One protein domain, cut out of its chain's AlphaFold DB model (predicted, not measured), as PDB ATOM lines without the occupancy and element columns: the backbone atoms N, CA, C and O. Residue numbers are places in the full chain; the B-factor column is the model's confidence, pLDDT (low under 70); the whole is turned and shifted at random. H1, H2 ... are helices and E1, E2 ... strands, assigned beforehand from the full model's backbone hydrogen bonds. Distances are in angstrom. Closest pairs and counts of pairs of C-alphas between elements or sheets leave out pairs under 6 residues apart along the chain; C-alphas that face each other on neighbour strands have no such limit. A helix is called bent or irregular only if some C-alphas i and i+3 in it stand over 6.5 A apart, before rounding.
ATOM      1  N   LYS A 235     -12.779  35.233 -15.444       65.12
ATOM      2  CA  LYS A 235     -14.018  35.998 -15.689       65.12
ATOM      3  C   LYS A 235     -15.226  35.184 -16.187       65.12
ATOM      4  O   LYS A 235     -16.329  35.694 -16.166       65.12
ATOM      5  N   ALA A 236     -15.036  33.952 -16.654       59.78
ATOM      6  CA  ALA A 236     -16.082  33.161 -17.318       59.78
ATOM      7  C   ALA A 236     -16.110  31.700 -16.841       59.78
ATOM      8  O   ALA A 236     -16.222  30.784 -17.645       59.78
ATOM      9  N   LYS A 237     -15.898  31.452 -15.544       77.50
ATOM     10  CA  LYS A 237     -15.870  30.086 -15.004       77.50
ATOM     11  C   LYS A 237     -16.778  29.957 -13.794       77.50
ATOM     12  O   LYS A 237     -16.836  30.867 -12.971       77.50
ATOM     13  N   GLN A 238     -17.444  28.815 -13.682       81.06
ATOM     14  CA  GLN A 238     -18.360  28.515 -12.586       81.06
ATOM     15  C   GLN A 238     -17.834  27.337 -11.765       81.06
ATOM     16  O   GLN A 238     -17.376  26.333 -12.312       81.06
ATOM     17  N   ILE A 239     -17.906  27.476 -10.445       82.50
ATOM     18  CA  ILE A 239     -17.534  26.462  -9.467       82.50
ATOM     19  C   ILE A 239     -18.807  26.029  -8.749       82.50
ATOM     20  O   ILE A 239     -19.438  26.835  -8.065       82.50
ATOM     21  N   VAL A 240     -19.168  24.756  -8.887       82.62
ATOM     22  CA  VAL A 240     -20.361  24.184  -8.253       82.62
ATOM     23  C   VAL A 240     -19.940  23.139  -7.235       82.62
ATOM     24  O   VAL A 240     -19.206  22.202  -7.545       82.62
ATOM     25  N   PHE A 241     -20.422  23.307  -6.009       81.56
ATOM     26  CA  PHE A 241     -20.245  22.338  -4.937       81.56
ATOM     27  C   PHE A 241     -21.427  21.363  -4.902       81.56
ATOM     28  O   PHE A 241     -22.559  21.773  -4.642       81.56
ATOM     29  N   GLU A 242     -21.171  20.075  -5.137       82.50
ATOM     30  CA  GLU A 242     -22.186  19.022  -5.067       82.50
ATOM     31  C   GLU A 242     -22.037  18.202  -3.781       82.50
ATOM     32  O   GLU A 242     -20.991  17.609  -3.510       82.50
ATOM     33  N   ARG A 243     -23.122  18.144  -2.997       71.62
ATOM     34  CA  ARG A 243     -23.243  17.258  -1.831       71.62
ATOM     35  C   ARG A 243     -23.935  15.966  -2.265       71.62
ATOM     36  O   ARG A 243     -25.152  15.952  -2.435       71.62
ATOM     37  N   GLY A 244     -23.156  14.905  -2.467       63.09
ATOM     38  CA  GLY A 244     -23.636  13.554  -2.783       63.09
ATOM     39  C   GLY A 244     -23.012  12.493  -1.870       63.09
ATOM     40  O   GLY A 244     -22.632  12.800  -0.744       63.09
ATOM     41  N   SER A 245     -22.882  11.253  -2.357       51.88
ATOM     42  CA  SER A 245     -22.117  10.184  -1.681       51.88
ATOM     43  C   SER A 245     -20.607  10.456  -1.648       51.88
ATOM     44  O   SER A 245     -19.914   9.946  -0.780       51.88
ATOM     45  N   CYS A 246     -20.123  11.289  -2.569       58.72
ATOM     46  CA  CYS A 246     -18.762  11.802  -2.640       58.72
ATOM     47  C   CYS A 246     -18.828  13.329  -2.728       58.72
ATOM     48  O   CYS A 246     -19.734  13.876  -3.371       58.72
ATOM     49  N   VAL A 247     -17.896  14.018  -2.073       74.50
ATOM     50  CA  VAL A 247     -17.870  15.477  -2.059       74.50
ATOM     51  C   VAL A 247     -17.071  15.973  -3.259       74.50
ATOM     52  O   VAL A 247     -15.867  15.737  -3.347       74.50
ATOM     53  N   LYS A 248     -17.751  16.641  -4.202       81.75
ATOM     54  CA  LYS A 248     -17.159  17.049  -5.484       81.75
ATOM     55  C   LYS A 248     -17.332  18.539  -5.749       81.75
ATOM     56  O   LYS A 248     -18.401  19.114  -5.544       81.75
ATOM     57  N   LEU A 249     -16.272  19.145  -6.261       81.50
ATOM     58  CA  LEU A 249     -16.234  20.508  -6.758       81.50
ATOM     59  C   LEU A 249     -16.122  20.453  -8.284       81.50
ATOM     60  O   LEU A 249     -15.067  20.095  -8.803       81.50
ATOM     61  N   LYS A 250     -17.207  20.764  -8.997       81.81
ATOM     62  CA  LYS A 250     -17.235  20.805 -10.466       81.81
ATOM     63  C   LYS A 250     -16.802  22.170 -10.978       81.81
ATOM     64  O   LYS A 250     -17.201  23.204 -10.440       81.81
ATOM     65  N   LEU A 251     -16.000  22.154 -12.031       79.69
ATOM     66  CA  LEU A 251     -15.333  23.302 -12.622       79.69
ATOM     67  C   LEU A 251     -15.808  23.471 -14.070       79.69
ATOM     68  O   LEU A 251     -15.269  22.870 -14.999       79.69
ATOM     69  N   HIS A 252     -16.824  24.306 -14.274       77.44
ATOM     70  CA  HIS A 252     -17.372  24.577 -15.600       77.44
ATOM     71  C   HIS A 252     -16.652  25.756 -16.267       77.44
ATOM     72  O   HIS A 252     -16.350  26.773 -15.635       77.44
ATOM     73  N   ARG A 253     -16.381  25.618 -17.571       71.69
ATOM     74  CA  ARG A 253     -15.784  26.675 -18.412       71.69
ATOM     75  C   ARG A 253     -16.820  27.634 -19.011       71.69
ATOM     76  O   ARG A 253     -16.419  28.630 -19.600       71.69
ATOM     77  N   ASP A 254     -18.106  27.344 -18.825       62.38
ATOM     78  CA  ASP A 254     -19.228  28.131 -19.334       62.38
ATOM     79  C   ASP A 254     -19.836  28.952 -18.189       62.38
ATOM     80  O   ASP A 254     -20.798  28.538 -17.548       62.38
ATOM     81  N   GLY A 255     -19.226  30.097 -17.883       59.94
ATOM     82  CA  GLY A 255     -19.771  31.082 -16.945       59.94
ATOM     83  C   GLY A 255     -19.986  32.434 -17.618       59.94
ATOM     84  O   GLY A 255     -19.207  32.834 -18.485       59.94
ATOM     85  N   GLU A 256     -21.017  33.166 -17.201       61.44
ATOM     86  CA  GLU A 256     -21.149  34.586 -17.532       61.44
ATOM     87  C   GLU A 256     -20.337  35.414 -16.516       61.44
ATOM     88  O   GLU A 256     -20.241  35.041 -15.348       61.44
ATOM     89  N   ASP A 257     -19.732  36.538 -16.925       68.31
ATOM     90  CA  ASP A 257     -18.965  37.410 -16.009       68.31
ATOM     91  C   ASP A 257     -19.904  38.256 -15.134       68.31
ATOM     92  O   ASP A 257     -19.943  39.488 -15.212       68.31
ATOM     93  N   LYS A 258     -20.736  37.581 -14.339       77.31
ATOM     94  CA  LYS A 258     -21.696  38.192 -13.425       77.31
ATOM     95  C   LYS A 258     -21.157  38.167 -11.999       77.31
ATOM     96  O   LYS A 258     -20.582  37.188 -11.529       77.31
ATOM     97  N   VAL A 259     -21.428  39.246 -11.266       79.38
ATOM     98  CA  VAL A 259     -21.070  39.398  -9.843       79.38
ATOM     99  C   VAL A 259     -21.648  38.255  -8.997       79.38
ATOM    100  O   VAL A 259     -20.966  37.734  -8.116       79.38
ATOM    101  N   SER A 260     -22.872  37.817  -9.315       80.81
ATOM    102  CA  SER A 260     -23.540  36.684  -8.660       80.81
ATOM    103  C   SER A 260     -22.742  35.383  -8.779       80.81
ATOM    104  O   SER A 260     -22.601  34.666  -7.790       80.81
ATOM    105  N   ASP A 261     -22.182  35.098  -9.956       81.44
ATOM    106  CA  ASP A 261     -21.437  33.859 -10.202       81.44
ATOM    107  C   ASP A 261     -20.095  33.875  -9.464       81.44
ATOM    108  O   ASP A 261     -19.702  32.878  -8.862       81.44
ATOM    109  N   ARG A 262     -19.428  35.035  -9.392       82.75
ATOM    110  CA  ARG A 262     -18.194  35.194  -8.603       82.75
ATOM    111  C   ARG A 262     -18.424  34.955  -7.107       82.75
ATOM    112  O   ARG A 262     -17.641  34.250  -6.472       82.75
ATOM    113  N   ILE A 263     -19.510  35.492  -6.547       84.88
ATOM    114  CA  ILE A 263     -19.875  35.267  -5.137       84.88
ATOM    115  C   ILE A 263     -20.250  33.796  -4.906       84.88
ATOM    116  O   ILE A 263     -19.807  33.197  -3.924       84.88
ATOM    117  N   ALA A 264     -21.005  33.189  -5.826       86.06
ATOM    118  CA  ALA A 264     -21.358  31.773  -5.766       86.06
ATOM    119  C   ALA A 264     -20.120  30.861  -5.828       86.06
ATOM    120  O   ALA A 264     -20.054  29.876  -5.091       86.06
ATOM    121  N   ASN A 265     -19.110  31.214  -6.628       87.50
ATOM    122  CA  ASN A 265     -17.843  30.490  -6.700       87.50
ATOM    123  C   ASN A 265     -17.096  30.528  -5.362       87.50
ATOM    124  O   ASN A 265     -16.688  29.482  -4.854       87.50
ATOM    125  N   ILE A 266     -16.960  31.717  -4.757       86.94
ATOM    126  CA  ILE A 266     -16.329  31.883  -3.436       86.94
ATOM    127  C   ILE A 266     -17.081  31.057  -2.387       86.94
ATOM    128  O   ILE A 266     -16.462  30.342  -1.598       86.94
ATOM    129  N   ASN A 267     -18.415  31.108  -2.400       88.38
ATOM    130  CA  ASN A 267     -19.240  30.364  -1.458       88.38
ATOM    131  C   ASN A 267     -19.126  28.842  -1.647       88.38
ATOM    132  O   ASN A 267     -19.043  28.111  -0.661       88.38
ATOM    133  N   SER A 268     -19.077  28.361  -2.891       87.31
ATOM    134  CA  SER A 268     -18.917  26.937  -3.210       87.31
ATOM    135  C   SER A 268     -17.565  26.403  -2.744       87.31
ATOM    136  O   SER A 268     -17.512  25.348  -2.115       87.31
ATOM    137  N   VAL A 269     -16.482  27.161  -2.957       88.44
ATOM    138  CA  VAL A 269     -15.150  26.806  -2.442       88.44
ATOM    139  C   VAL A 269     -15.137  26.833  -0.913       88.44
ATOM    140  O   VAL A 269     -14.669  25.883  -0.294       88.44
ATOM    141  N   ALA A 270     -15.690  27.871  -0.277       87.50
ATOM    142  CA  ALA A 270     -15.752  27.946   1.183       87.50
ATOM    143  C   ALA A 270     -16.561  26.783   1.793       87.50
ATOM    144  O   ALA A 270     -16.147  26.219   2.807       87.50
ATOM    145  N   CYS A 271     -17.674  26.384   1.165       87.00
ATOM    146  CA  CYS A 271     -18.447  25.203   1.556       87.00
ATOM    147  C   CYS A 271     -17.633  23.912   1.401       87.00
ATOM    148  O   CYS A 271     -17.590  23.119   2.338       87.00
ATOM    149  N   PHE A 272     -16.953  23.731   0.263       87.81
ATOM    150  CA  PHE A 272     -16.082  22.580   0.016       87.81
ATOM    151  C   PHE A 272     -14.984  22.462   1.078       87.81
ATOM    152  O   PHE A 272     -14.829  21.401   1.671       87.81
ATOM    153  N   LEU A 273     -14.297  23.558   1.416       86.38
ATOM    154  CA  LEU A 273     -13.275  23.556   2.469       86.38
ATOM    155  C   LEU A 273     -13.861  23.293   3.870       86.38
ATOM    156  O   LEU A 273     -13.200  22.701   4.716       86.38
ATOM    157  N   CYS A 274     -15.093  23.738   4.142       83.88
ATOM    158  CA  CYS A 274     -15.725  23.562   5.453       83.88
ATOM    159  C   CYS A 274     -16.297  22.161   5.688       83.88
ATOM    160  O   CYS A 274     -16.371  21.733   6.844       83.88
ATOM    161  N   GLU A 275     -16.802  21.513   4.643       83.19
ATOM    162  CA  GLU A 275     -17.618  20.298   4.755       83.19
ATOM    163  C   GLU A 275     -17.063  19.110   3.970       83.19
ATOM    164  O   GLU A 275     -17.399  17.974   4.286       83.19
ATOM    165  N   GLY A 276     -16.249  19.368   2.951       78.31
ATOM    166  CA  GLY A 276     -15.794  18.369   1.993       78.31
ATOM    167  C   GLY A 276     -14.391  17.836   2.203       78.31
ATOM    168  O   GLY A 276     -14.012  16.923   1.487       78.31
ATOM    169  N   ILE A 277     -13.623  18.393   3.139       83.88
ATOM    170  CA  ILE A 277     -12.218  18.028   3.357       83.88
ATOM    171  C   ILE A 277     -12.030  17.487   4.777       83.88
ATOM    172  O   ILE A 277     -12.718  17.897   5.716       83.88
ATOM    173  N   SER A 278     -11.075  16.568   4.927       83.19
ATOM    174  CA  SER A 278     -10.621  16.061   6.223       83.19
ATOM    175  C   SER A 278     -10.131  17.178   7.149       83.19
ATOM    176  O   SER A 278      -9.439  18.098   6.718       83.19
ATOM    177  N   VAL A 279     -10.411  17.051   8.452       81.25
ATOM    178  CA  VAL A 279     -10.006  18.011   9.500       81.25
ATOM    179  C   VAL A 279      -8.504  18.311   9.470       81.25
ATOM    180  O   VAL A 279      -8.107  19.440   9.740       81.25
ATOM    181  N   ARG A 280      -7.685  17.323   9.088       83.12
ATOM    182  CA  ARG A 280      -6.230  17.457   8.959       83.12
ATOM    183  C   ARG A 280      -5.820  18.529   7.946       83.12
ATOM    184  O   ARG A 280      -4.968  19.359   8.242       83.12
ATOM    185  N   ASP A 281      -6.429  18.522   6.763       84.62
ATOM    186  CA  ASP A 281      -5.955  19.335   5.638       84.62
ATOM    187  C   ASP A 281      -6.594  20.737   5.627       84.62
ATOM    188  O   ASP A 281      -6.097  21.646   4.953       84.62
ATOM    189  N   ILE A 282      -7.666  20.949   6.408       85.94
ATOM    190  CA  ILE A 282      -8.367  22.242   6.524       85.94
ATOM    191  C   ILE A 282      -7.394  23.372   6.873       85.94
ATOM    192  O   ILE A 282      -7.492  24.451   6.294       85.94
ATOM    193  N   ASP A 283      -6.439  23.137   7.775       85.50
ATOM    194  CA  ASP A 283      -5.462  24.149   8.184       85.50
ATOM    195  C   ASP A 283      -4.541  24.585   7.037       85.50
ATOM    196  O   ASP A 283      -4.305  25.783   6.843       85.50
ATOM    197  N   THR A 284      -4.050  23.629   6.244       86.75
ATOM    198  CA  THR A 284      -3.184  23.891   5.086       86.75
ATOM    199  C   THR A 284      -3.928  24.696   4.024       86.75
ATOM    200  O   THR A 284      -3.407  25.697   3.517       86.75
ATOM    201  N   PHE A 285      -5.176  24.317   3.730       87.75
ATOM    202  CA  PHE A 285      -6.019  25.055   2.794       87.75
ATOM    203  C   PHE A 285      -6.398  26.440   3.322       87.75
ATOM    204  O   PHE A 285      -6.274  27.421   2.588       87.75
ATOM    205  N   ALA A 286      -6.816  26.563   4.582       87.44
ATOM    206  CA  ALA A 286      -7.251  27.830   5.164       87.44
ATOM    207  C   ALA A 286      -6.123  28.870   5.198       87.44
ATOM    208  O   ALA A 286      -6.352  30.020   4.826       87.44
ATOM    209  N   LYS A 287      -4.887  28.473   5.537       87.56
ATOM    210  CA  LYS A 287      -3.722  29.378   5.512       87.56
ATOM    211  C   LYS A 287      -3.420  29.924   4.110       87.56
ATOM    212  O   LYS A 287      -3.052  31.088   3.980       87.56
ATOM    213  N   LYS A 288      -3.569  29.105   3.060       87.31
ATOM    214  CA  LYS A 288      -3.173  29.463   1.681       87.31
ATOM    215  C   LYS A 288      -4.305  30.053   0.824       87.31
ATOM    216  O   LYS A 288      -4.029  30.880  -0.047       87.31
ATOM    217  N   LEU A 289      -5.552  29.621   1.023       88.31
ATOM    218  CA  LEU A 289      -6.732  30.073   0.269       88.31
ATOM    219  C   LEU A 289      -7.596  31.071   1.042       88.31
ATOM    220  O   LEU A 289      -8.222  31.916   0.410       88.31
ATOM    221  N   GLY A 290      -7.620  31.015   2.376       87.38
ATOM    222  CA  GLY A 290      -8.454  31.889   3.207       87.38
ATOM    223  C   GLY A 290      -8.255  33.381   2.912       87.38
ATOM    224  O   GLY A 290      -9.223  34.044   2.525       87.38
ATOM    225  N   PRO A 291      -7.016  33.911   2.993       89.06
ATOM    226  CA  PRO A 291      -6.736  35.309   2.667       89.06
ATOM    227  C   PRO A 291      -7.173  35.688   1.246       89.06
ATOM    228  O   PRO A 291      -7.790  36.730   1.050       89.06
ATOM    229  N   VAL A 292      -6.927  34.810   0.269       89.19
ATOM    230  CA  VAL A 292      -7.280  35.039  -1.141       89.19
ATOM    231  C   VAL A 292      -8.794  35.157  -1.322       89.19
ATOM    232  O   VAL A 292      -9.264  36.097  -1.955       89.19
ATOM    233  N   LEU A 293      -9.564  34.242  -0.728       88.62
ATOM    234  CA  LEU A 293     -11.027  34.264  -0.789       88.62
ATOM    235  C   LEU A 293     -11.608  35.511  -0.109       88.62
ATOM    236  O   LEU A 293     -12.551  36.107  -0.624       88.62
ATOM    237  N   ALA A 294     -11.043  35.920   1.031       87.56
ATOM    238  CA  ALA A 294     -11.485  37.109   1.754       87.56
ATOM    239  C   ALA A 294     -11.224  38.399   0.962       87.56
ATOM    240  O   ALA A 294     -12.122  39.238   0.846       87.56
ATOM    241  N   THR A 295     -10.027  38.552   0.387       87.69
ATOM    242  CA  THR A 295      -9.675  39.720  -0.432       87.69
ATOM    243  C   THR A 295     -10.541  39.805  -1.685       87.69
ATOM    244  O   THR A 295     -11.088  40.871  -1.962       87.69
ATOM    245  N   GLU A 296     -10.745  38.691  -2.393       85.75
ATOM    246  CA  GLU A 296     -11.600  38.656  -3.585       85.75
ATOM    247  C   GLU A 296     -13.067  38.953  -3.266       85.75
ATOM    248  O   GLU A 296     -13.725  39.676  -4.017       85.75
ATOM    249  N   LEU A 297     -13.587  38.471  -2.130       85.69
ATOM    250  CA  LEU A 297     -14.943  38.803  -1.690       85.69
ATOM    251  C   LEU A 297     -15.082  40.312  -1.444       85.69
ATOM    252  O   LEU A 297     -16.004  40.939  -1.964       85.69
ATOM    253  N   ILE A 298     -14.143  40.914  -0.706       85.44
ATOM    254  CA  ILE A 298     -14.145  42.356  -0.425       85.44
ATOM    255  C   ILE A 298     -14.011  43.161  -1.723       85.44
ATOM    256  O   ILE A 298     -14.754  44.121  -1.931       85.44
ATOM    257  N   GLN A 299     -13.092  42.778  -2.609       85.38
ATOM    258  CA  GLN A 299     -12.869  43.458  -3.881       85.38
ATOM    259  C   GLN A 299     -14.083  43.346  -4.807       85.38
ATOM    260  O   GLN A 299     -14.456  44.335  -5.440       85.38
ATOM    261  N   THR A 300     -14.745  42.189  -4.854       82.19
ATOM    262  CA  THR A 300     -15.963  41.982  -5.651       82.19
ATOM    263  C   THR A 300     -17.100  42.885  -5.174       82.19
ATOM    264  O   THR A 300     -17.768  43.503  -6.005       82.19
ATOM    265  N   VAL A 301     -17.275  43.041  -3.855       81.69
ATOM    266  CA  VAL A 301     -18.293  43.949  -3.297       81.69
ATOM    267  C   VAL A 301     -17.925  45.418  -3.535       81.69
ATOM    268  O   VAL A 301     -18.773  46.187  -3.981       81.69
ATOM    269  N   LYS A 302     -16.664  45.814  -3.303       79.25
ATOM    270  CA  LYS A 302     -16.193  47.197  -3.511       79.25
ATOM    271  C   LYS A 302     -16.237  47.649  -4.970       79.25
ATOM    272  O   LYS A 302     -16.475  48.822  -5.217       79.25
ATOM    273  N   SER A 303     -15.992  46.744  -5.919       77.38
ATOM    274  CA  SER A 303     -16.002  47.053  -7.358       77.38
ATOM    275  C   SER A 303     -17.394  47.043  -7.982       77.38
ATOM    276  O   SER A 303     -17.561  47.552  -9.083       77.38
ATOM    277  N   ASN A 304     -18.399  46.475  -7.308       74.69
ATOM    278  CA  ASN A 304     -19.765  46.419  -7.829       74.69
ATOM    279  C   ASN A 304     -20.811  46.836  -6.779       74.69
ATOM    280  O   ASN A 304     -21.803  46.120  -6.577       74.69
ATOM    281  N   PRO A 305     -20.637  47.997  -6.116       67.94
ATOM    282  CA  PRO A 305     -21.453  48.379  -4.970       67.94
ATOM    283  C   PRO A 305     -22.924  48.552  -5.350       67.94
ATOM    284  O   PRO A 305     -23.801  48.127  -4.603       67.94
ATOM    285  N   TYR A 306     -23.208  49.080  -6.543       63.84
ATOM    286  CA  TYR A 306     -24.574  49.255  -7.036       63.84
ATOM    287  C   TYR A 306     -25.320  47.917  -7.159       63.84
ATOM    288  O   TYR A 306     -26.436  47.775  -6.669       63.84
ATOM    289  N   THR A 307     -24.686  46.888  -7.729       68.88
ATOM    290  CA  THR A 307     -25.330  45.573  -7.905       68.88
ATOM    291  C   THR A 307     -25.544  44.822  -6.591       68.88
ATOM    292  O   THR A 307     -26.492  44.053  -6.482       68.88
ATOM    293  N   VAL A 308     -24.685  45.043  -5.589       65.19
ATOM    294  CA  VAL A 308     -24.733  44.319  -4.308       65.19
ATOM    295  C   VAL A 308     -25.605  45.039  -3.273       65.19
ATOM    296  O   VAL A 308     -26.268  44.387  -2.468       65.19
ATOM    297  N   LEU A 309     -25.617  46.377  -3.273       65.00
ATOM    298  CA  LEU A 309     -26.230  47.194  -2.218       65.00
ATOM    299  C   LEU A 309     -27.587  47.802  -2.608       65.00
ATOM    300  O   LEU A 309     -28.292  48.292  -1.720       65.00
ATOM    301  N   HIS A 310     -27.971  47.782  -3.891       64.56
ATOM    302  CA  HIS A 310     -29.275  48.281  -4.333       64.56
ATOM    303  C   HIS A 310     -30.418  47.373  -3.845       64.56
ATOM    304  O   HIS A 310     -30.315  46.145  -3.838       64.56
ATOM    305  N   SER A 311     -31.547  47.977  -3.458       59.62
ATOM    306  CA  SER A 311     -32.699  47.283  -2.854       59.62
ATOM    307  C   SER A 311     -33.314  46.202  -3.753       59.62
ATOM    308  O   SER A 311     -33.887  45.239  -3.249       59.62
ATOM    309  N   SER A 312     -33.150  46.323  -5.072       53.41
ATOM    310  CA  SER A 312     -33.605  45.342  -6.068       53.41
ATOM    311  C   SER A 312     -32.812  44.029  -6.074       53.41
ATOM    312  O   SER A 312     -33.293  43.043  -6.625       53.41
ATOM    313  N   HIS A 313     -31.624  43.987  -5.463       60.16
ATOM    314  CA  HIS A 313     -30.722  42.828  -5.476       60.16
ATOM    315  C   HIS A 313     -30.482  42.256  -4.070       60.16
ATOM    316  O   HIS A 313     -29.379  41.830  -3.728       60.16
ATOM    317  N   SER A 314     -31.539  42.197  -3.251       67.06
ATOM    318  CA  SER A 314     -31.494  41.644  -1.886       67.06
ATOM    319  C   SER A 314     -30.929  40.220  -1.812       67.06
ATOM    320  O   SER A 314     -30.292  39.872  -0.819       67.06
ATOM    321  N   GLN A 315     -31.104  39.420  -2.870       76.81
ATOM    322  CA  GLN A 315     -30.561  38.065  -2.950       76.81
ATOM    323  C   GLN A 315     -29.025  38.052  -2.987       76.81
ATOM    324  O   GLN A 315     -28.412  37.318  -2.221       76.81
ATOM    325  N   ILE A 316     -28.395  38.929  -3.779       79.62
ATOM    326  CA  ILE A 316     -26.926  39.009  -3.875       79.62
ATOM    327  C   ILE A 316     -26.335  39.427  -2.525       79.62
ATOM    328  O   ILE A 316     -25.334  38.876  -2.077       79.62
ATOM    329  N   ARG A 317     -26.992  40.358  -1.822       79.12
ATOM    330  CA  ARG A 317     -26.605  40.745  -0.459       79.12
ATOM    331  C   ARG A 317     -26.658  39.565   0.517       79.12
ATOM    332  O   ARG A 317     -25.754  39.421   1.340       79.12
ATOM    333  N   ALA A 318     -27.693  38.729   0.429       81.75
ATOM    334  CA  ALA A 318     -27.798  37.517   1.238       81.75
ATOM    335  C   ALA A 318     -26.685  36.511   0.899       81.75
ATOM    336  O   ALA A 318     -26.088  35.936   1.809       81.75
ATOM    337  N   ASP A 319     -26.338  36.370  -0.382       83.50
ATOM    338  CA  ASP A 319     -25.271  35.478  -0.839       83.50
ATOM    339  C   ASP A 319     -23.882  35.944  -0.359       83.50
ATOM    340  O   ASP A 319     -23.083  35.125   0.099       83.50
ATOM    341  N   VAL A 320     -23.608  37.258  -0.351       85.19
ATOM    342  CA  VAL A 320     -22.378  37.832   0.241       85.19
ATOM    343  C   VAL A 320     -22.322  37.573   1.748       85.19
ATOM    344  O   VAL A 320     -21.277  37.174   2.269       85.19
ATOM    345  N   ALA A 321     -23.434  37.771   2.462       85.69
ATOM    346  CA  ALA A 321     -23.500  37.508   3.899       85.69
ATOM    347  C   ALA A 321     -23.270  36.020   4.215       85.69
ATOM    348  O   ALA A 321     -22.541  35.688   5.153       85.69
ATOM    349  N   MET A 322     -23.829  35.123   3.399       86.56
ATOM    350  CA  MET A 322     -23.622  33.680   3.502       86.56
ATOM    351  C   MET A 322     -22.161  33.294   3.227       86.56
ATOM    352  O   MET A 322     -21.578  32.541   4.010       86.56
ATOM    353  N   ALA A 323     -21.541  33.850   2.182       86.25
ATOM    354  CA  ALA A 323     -20.125  33.632   1.888       86.25
ATOM    355  C   ALA A 323     -19.231  34.096   3.054       86.25
ATOM    356  O   ALA A 323     -18.370  33.344   3.512       86.25
ATOM    357  N   ASN A 324     -19.492  35.284   3.612       89.62
ATOM    358  CA  ASN A 324     -18.784  35.807   4.785       89.62
ATOM    359  C   ASN A 324     -18.949  34.891   6.015       89.62
ATOM    360  O   ASN A 324     -17.985  34.591   6.725       89.62
ATOM    361  N   GLN A 325     -20.159  34.375   6.254       88.81
ATOM    362  CA  GLN A 325     -20.412  33.432   7.344       88.81
ATOM    363  C   GLN A 325     -19.653  32.112   7.154       88.81
ATOM    364  O   GLN A 325     -19.126  31.566   8.126       88.81
ATOM    365  N   ASN A 326     -19.574  31.593   5.930       87.31
ATOM    366  CA  ASN A 326     -18.841  30.362   5.640       87.31
ATOM    367  C   ASN A 326     -17.322  30.556   5.763       87.31
ATOM    368  O   ASN A 326     -16.660  29.699   6.342       87.31
ATOM    369  N   LEU A 327     -16.777  31.715   5.377       88.25
ATOM    370  CA  LEU A 327     -15.376  32.061   5.657       88.25
ATOM    371  C   LEU A 327     -15.089  32.151   7.164       88.25
ATOM    372  O   LEU A 327     -14.065  31.654   7.628       88.25
ATOM    373  N   ARG A 328     -16.017  32.689   7.966       87.56
ATOM    374  CA  ARG A 328     -15.901  32.662   9.437       87.56
ATOM    375  C   ARG A 328     -15.931  31.248  10.007       87.56
ATOM    376  O   ARG A 328     -15.214  30.962  10.963       87.56
ATOM    377  N   LYS A 329     -16.773  30.363   9.466       86.50
ATOM    378  CA  LYS A 329     -16.790  28.947   9.869       86.50
ATOM    379  C   LYS A 329     -15.460  28.271   9.534       86.50
ATOM    380  O   LYS A 329     -14.953  27.541  10.379       86.50
ATOM    381  N   LEU A 330     -14.886  28.553   8.363       86.94
ATOM    382  CA  LEU A 330     -13.576  28.044   7.957       86.94
ATOM    383  C   LEU A 330     -12.466  28.518   8.906       86.94
ATOM    384  O   LEU A 330     -11.683  27.708   9.393       86.94
ATOM    385  N   ALA A 331     -12.449  29.809   9.235       87.38
ATOM    386  CA  ALA A 331     -11.508  30.382  10.194       87.38
ATOM    387  C   ALA A 331     -11.655  29.782  11.601       87.38
ATOM    388  O   ALA A 331     -10.665  29.501  12.252       87.38
ATOM    389  N   LYS A 332     -12.876  29.492  12.070       86.75
ATOM    390  CA  LYS A 332     -13.082  28.808  13.366       86.75
ATOM    391  C   LYS A 332     -12.577  27.366  13.392       86.75
ATOM    392  O   LYS A 332     -12.260  26.863  14.464       86.75
ATOM    393  N   LYS A 333     -12.582  26.688  12.243       82.69
ATOM    394  CA  LYS A 333     -12.085  25.314  12.096       82.69
ATOM    395  C   LYS A 333     -10.577  25.249  11.841       82.69
ATOM    396  O   LYS A 333     -10.055  24.147  11.743       82.69
ATOM    397  N   SER A 334      -9.911  26.392  11.702       83.75
ATOM    398  CA  SER A 334      -8.499  26.467  11.346       83.75
ATOM    399  C   SER A 334      -7.738  27.463  12.214       83.75
ATOM    400  O   SER A 334      -8.303  28.198  13.018       83.75
ATOM    401  N   ASN A 335      -6.427  27.513  12.022       81.31
ATOM    402  CA  ASN A 335      -5.546  28.506  12.630       81.31
ATOM    403  C   ASN A 335      -5.544  29.864  11.894       81.31
ATOM    404  O   ASN A 335      -4.795  30.767  12.264       81.31
ATOM    405  N   TRP A 336      -6.338  30.021  10.829       86.38
ATOM    406  CA  TRP A 336      -6.451  31.283  10.095       86.38
ATOM    407  C   TRP A 336      -7.439  32.236  10.780       86.38
ATOM    408  O   TRP A 336      -8.578  31.879  11.070       86.38
ATOM    409  N   THR A 337      -7.022  33.483  10.999       83.19
ATOM    410  CA  THR A 337      -7.853  34.515  11.621       83.19
ATOM    411  C   THR A 337      -8.664  35.283  10.578       83.19
ATOM    412  O   THR A 337      -8.133  35.968   9.706       83.19
ATOM    413  N   TYR A 338      -9.991  35.207  10.694       85.94
ATOM    414  CA  TYR A 338     -10.914  36.016   9.904       85.94
ATOM    415  C   TYR A 338     -12.119  36.433  10.743       85.94
ATOM    416  O   TYR A 338     -12.946  35.611  11.144       85.94
ATOM    417  N   HIS A 339     -12.227  37.735  11.005       75.50
ATOM    418  CA  HIS A 339     -13.318  38.290  11.801       75.50
ATOM    419  C   HIS A 339     -14.555  38.610  10.962       75.50
ATOM    420  O   HIS A 339     -15.647  38.670  11.515       75.50
ATOM    421  N   GLY A 340     -14.431  38.798   9.643       80.12
ATOM    422  CA  GLY A 340     -15.545  39.142   8.744       80.12
ATOM    423  C   GLY A 340     -16.240  40.476   9.048       80.12
ATOM    424  O   GLY A 340     -17.292  40.753   8.472       80.12
ATOM    425  N   SER A 341     -15.676  41.285   9.952       81.00
ATOM    426  CA  SER A 341     -16.179  42.604  10.347       81.00
ATOM    427  C   SER A 341     -16.208  43.576   9.177       81.00
ATOM    428  O   SER A 341     -17.133  44.368   9.081       81.00
ATOM    429  N   ASP A 342     -15.240  43.483   8.267       78.12
ATOM    430  CA  ASP A 342     -15.101  44.420   7.148       78.12
ATOM    431  C   ASP A 342     -16.210  44.244   6.114       78.12
ATOM    432  O   ASP A 342     -16.696  45.212   5.545       78.12
ATOM    433  N   VAL A 343     -16.645  43.004   5.877       79.38
ATOM    434  CA  VAL A 343     -17.786  42.728   4.995       79.38
ATOM    435  C   VAL A 343     -19.093  43.080   5.706       79.38
ATOM    436  O   VAL A 343     -20.014  43.587   5.078       79.38
ATOM    437  N   GLU A 344     -19.189  42.868   7.020       80.56
ATOM    438  CA  GLU A 344     -20.372  43.277   7.785       80.56
ATOM    439  C   GLU A 344     -20.527  44.792   7.884       80.56
ATOM    440  O   GLU A 344     -21.645  45.277   7.738       80.56
ATOM    441  N   SER A 345     -19.444  45.541   8.091       77.62
ATOM    442  CA  SER A 345     -19.478  47.004   8.068       77.62
ATOM    443  C   SER A 345     -19.866  47.497   6.678       77.62
ATOM    444  O   SER A 345     -20.756  48.327   6.557       77.62
ATOM    445  N   LEU A 346     -19.321  46.894   5.620       75.81
ATOM    446  CA  LEU A 346     -19.676  47.209   4.234       75.81
ATOM    447  C   LEU A 346     -21.160  46.962   3.912       75.81
ATOM    448  O   LEU A 346     -21.740  47.675   3.095       75.81
ATOM    449  N   LEU A 347     -21.771  45.951   4.540       74.25
ATOM    450  CA  LEU A 347     -23.171  45.581   4.323       74.25
ATOM    451  C   LEU A 347     -24.161  46.273   5.267       74.25
ATOM    452  O   LEU A 347     -25.339  46.343   4.918       74.25
ATOM    453  N   ASN A 348     -23.742  46.706   6.458       73.06
ATOM    454  CA  ASN A 348     -24.643  47.190   7.514       73.06
ATOM    455  C   ASN A 348     -24.420  48.656   7.900       73.06
ATOM    456  O   ASN A 348     -25.326  49.262   8.471       73.06
ATOM    457  N   ASP A 349     -23.251  49.234   7.618       73.50
ATOM    458  CA  ASP A 349     -23.013  50.653   7.858       73.50
ATOM    459  C   ASP A 349     -23.720  51.482   6.781       73.50
ATOM    460  O   ASP A 349     -23.308  51.535   5.620       73.50
TER     461      ASP A 349
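This is residues 235 to 349 of the 811 residues of the protein "DSL1 (YNL258C)" of Zygosaccharomyces parabailii (UniProt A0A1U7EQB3). A small strand hairpin, E1 and E2, covers one side of a helical body: H1 packs on the hairpin, mainly along E1, and with H2b and H4 makes a bundle of three helices whose centres form a triangle. H5 folds back over H4 on the side away from the strands, and short H3 sits at the end of the bundle where H2b turns into H4, while H2a turns off from H2b at the other end. The printed part has 115 residues, with two named strands followed by five named helices, in the order E1 E2 H1 H2 H3 H4 H5; the sheet has the order E1 - E2 and is antiparallel, and the class is mostly helix. The whole is compact, with a radius of gyration of the C-alphas of 14.0 A, and its C-alphas span 40 by 33 by 21 A.

E1, residues 238 to 243, begins with C-alpha 238 at (-18.360, 28.515, -12.586), and E2 is residues 247 to 252; each measures 16.3 A from first to last C-alpha. H1, residues 259 to 275, is 24.3 A long. H2, residues 279 to 303, was assigned as one helix by its hydrogen bonds but is bent: C-alphas 288 and 291 are 6.9 A apart. Its arms are H2a, residues 279 to 288, 15.5 A, and H2b, residues 291 to 303, 18.0 A. H2a is itself irregular, with C-alphas 280 and 283 6.8 A apart. H3, residues 305 to 309, is 5.6 A long. H4, residues 311 to 332, is 31.5 A long, from (-32.699, 47.283, -2.854) to (-13.082, 28.808, 13.366), and is irregular, with C-alphas 312 and 315 8.5 A apart. H5, residues 341 to 348, is 10.0 A long and ends with C-alpha 348 at (-24.643, 47.190, 7.514).

E1 and E2 form an antiparallel hairpin, their directions at 159 degrees; N 240 and O 250 are 2.9 A apart, and N 252 and O 238 are 2.9 A apart, within hydrogen-bond range. The closest C-alphas of E1 and H1 are those of Ile 239 and Asn 265, 4.9 A; those of E2 and H1 are Leu 249 and Phe 272, 7.1 A. H2b, H4 and H5 are apart from both strands. H1, H2b and H4 make an up-and-down bundle, each running against the one before it. H1, with residues 259 to 266 alone, touches H2b at a shallow tilt of 22 degrees, opposite ways, closest at the C-alphas of Ile 266 and Leu 293, 6.4 A. H1 touches H4 at a shallow tilt of 26 degrees, the same way, with the C-alphas of Asn 267 and Ala 323 4.8 A apart as the closest. H2b and H4 are close but not clearly touching; their closest C-alphas, of Ala 294 and Leu 327, are 7.5 A apart. H1 and H2a form a helical hairpin, with the C-alphas of Leu 273 and Ile 282 closest at 6.5 A. H4 is the hub, touching four other helices. It touches H3 only at the corner, closest at the C-alphas of Val 308 and Arg 317, 5.6 A. H4 and H5 form a helical hairpin at a shallow tilt of 19 degrees, closest at the C-alphas of Asn 324 and Val 343, 7.0 A. Every O i to N i+4 pair is within hydrogen-bond range in H1, H2b, H3 and H5; the counts are 4 of 6 in H2a and 16 of 18 in H4.

The two C-alphas farthest apart, of Arg 280 and Ser 312, are 41.9 A apart. The printed part has no cut and no long link. The mean pLDDT of the printed part is 79.7; residues 235 to 236, 244 to 246, 254 to 257 and 305 to 314 are under 70.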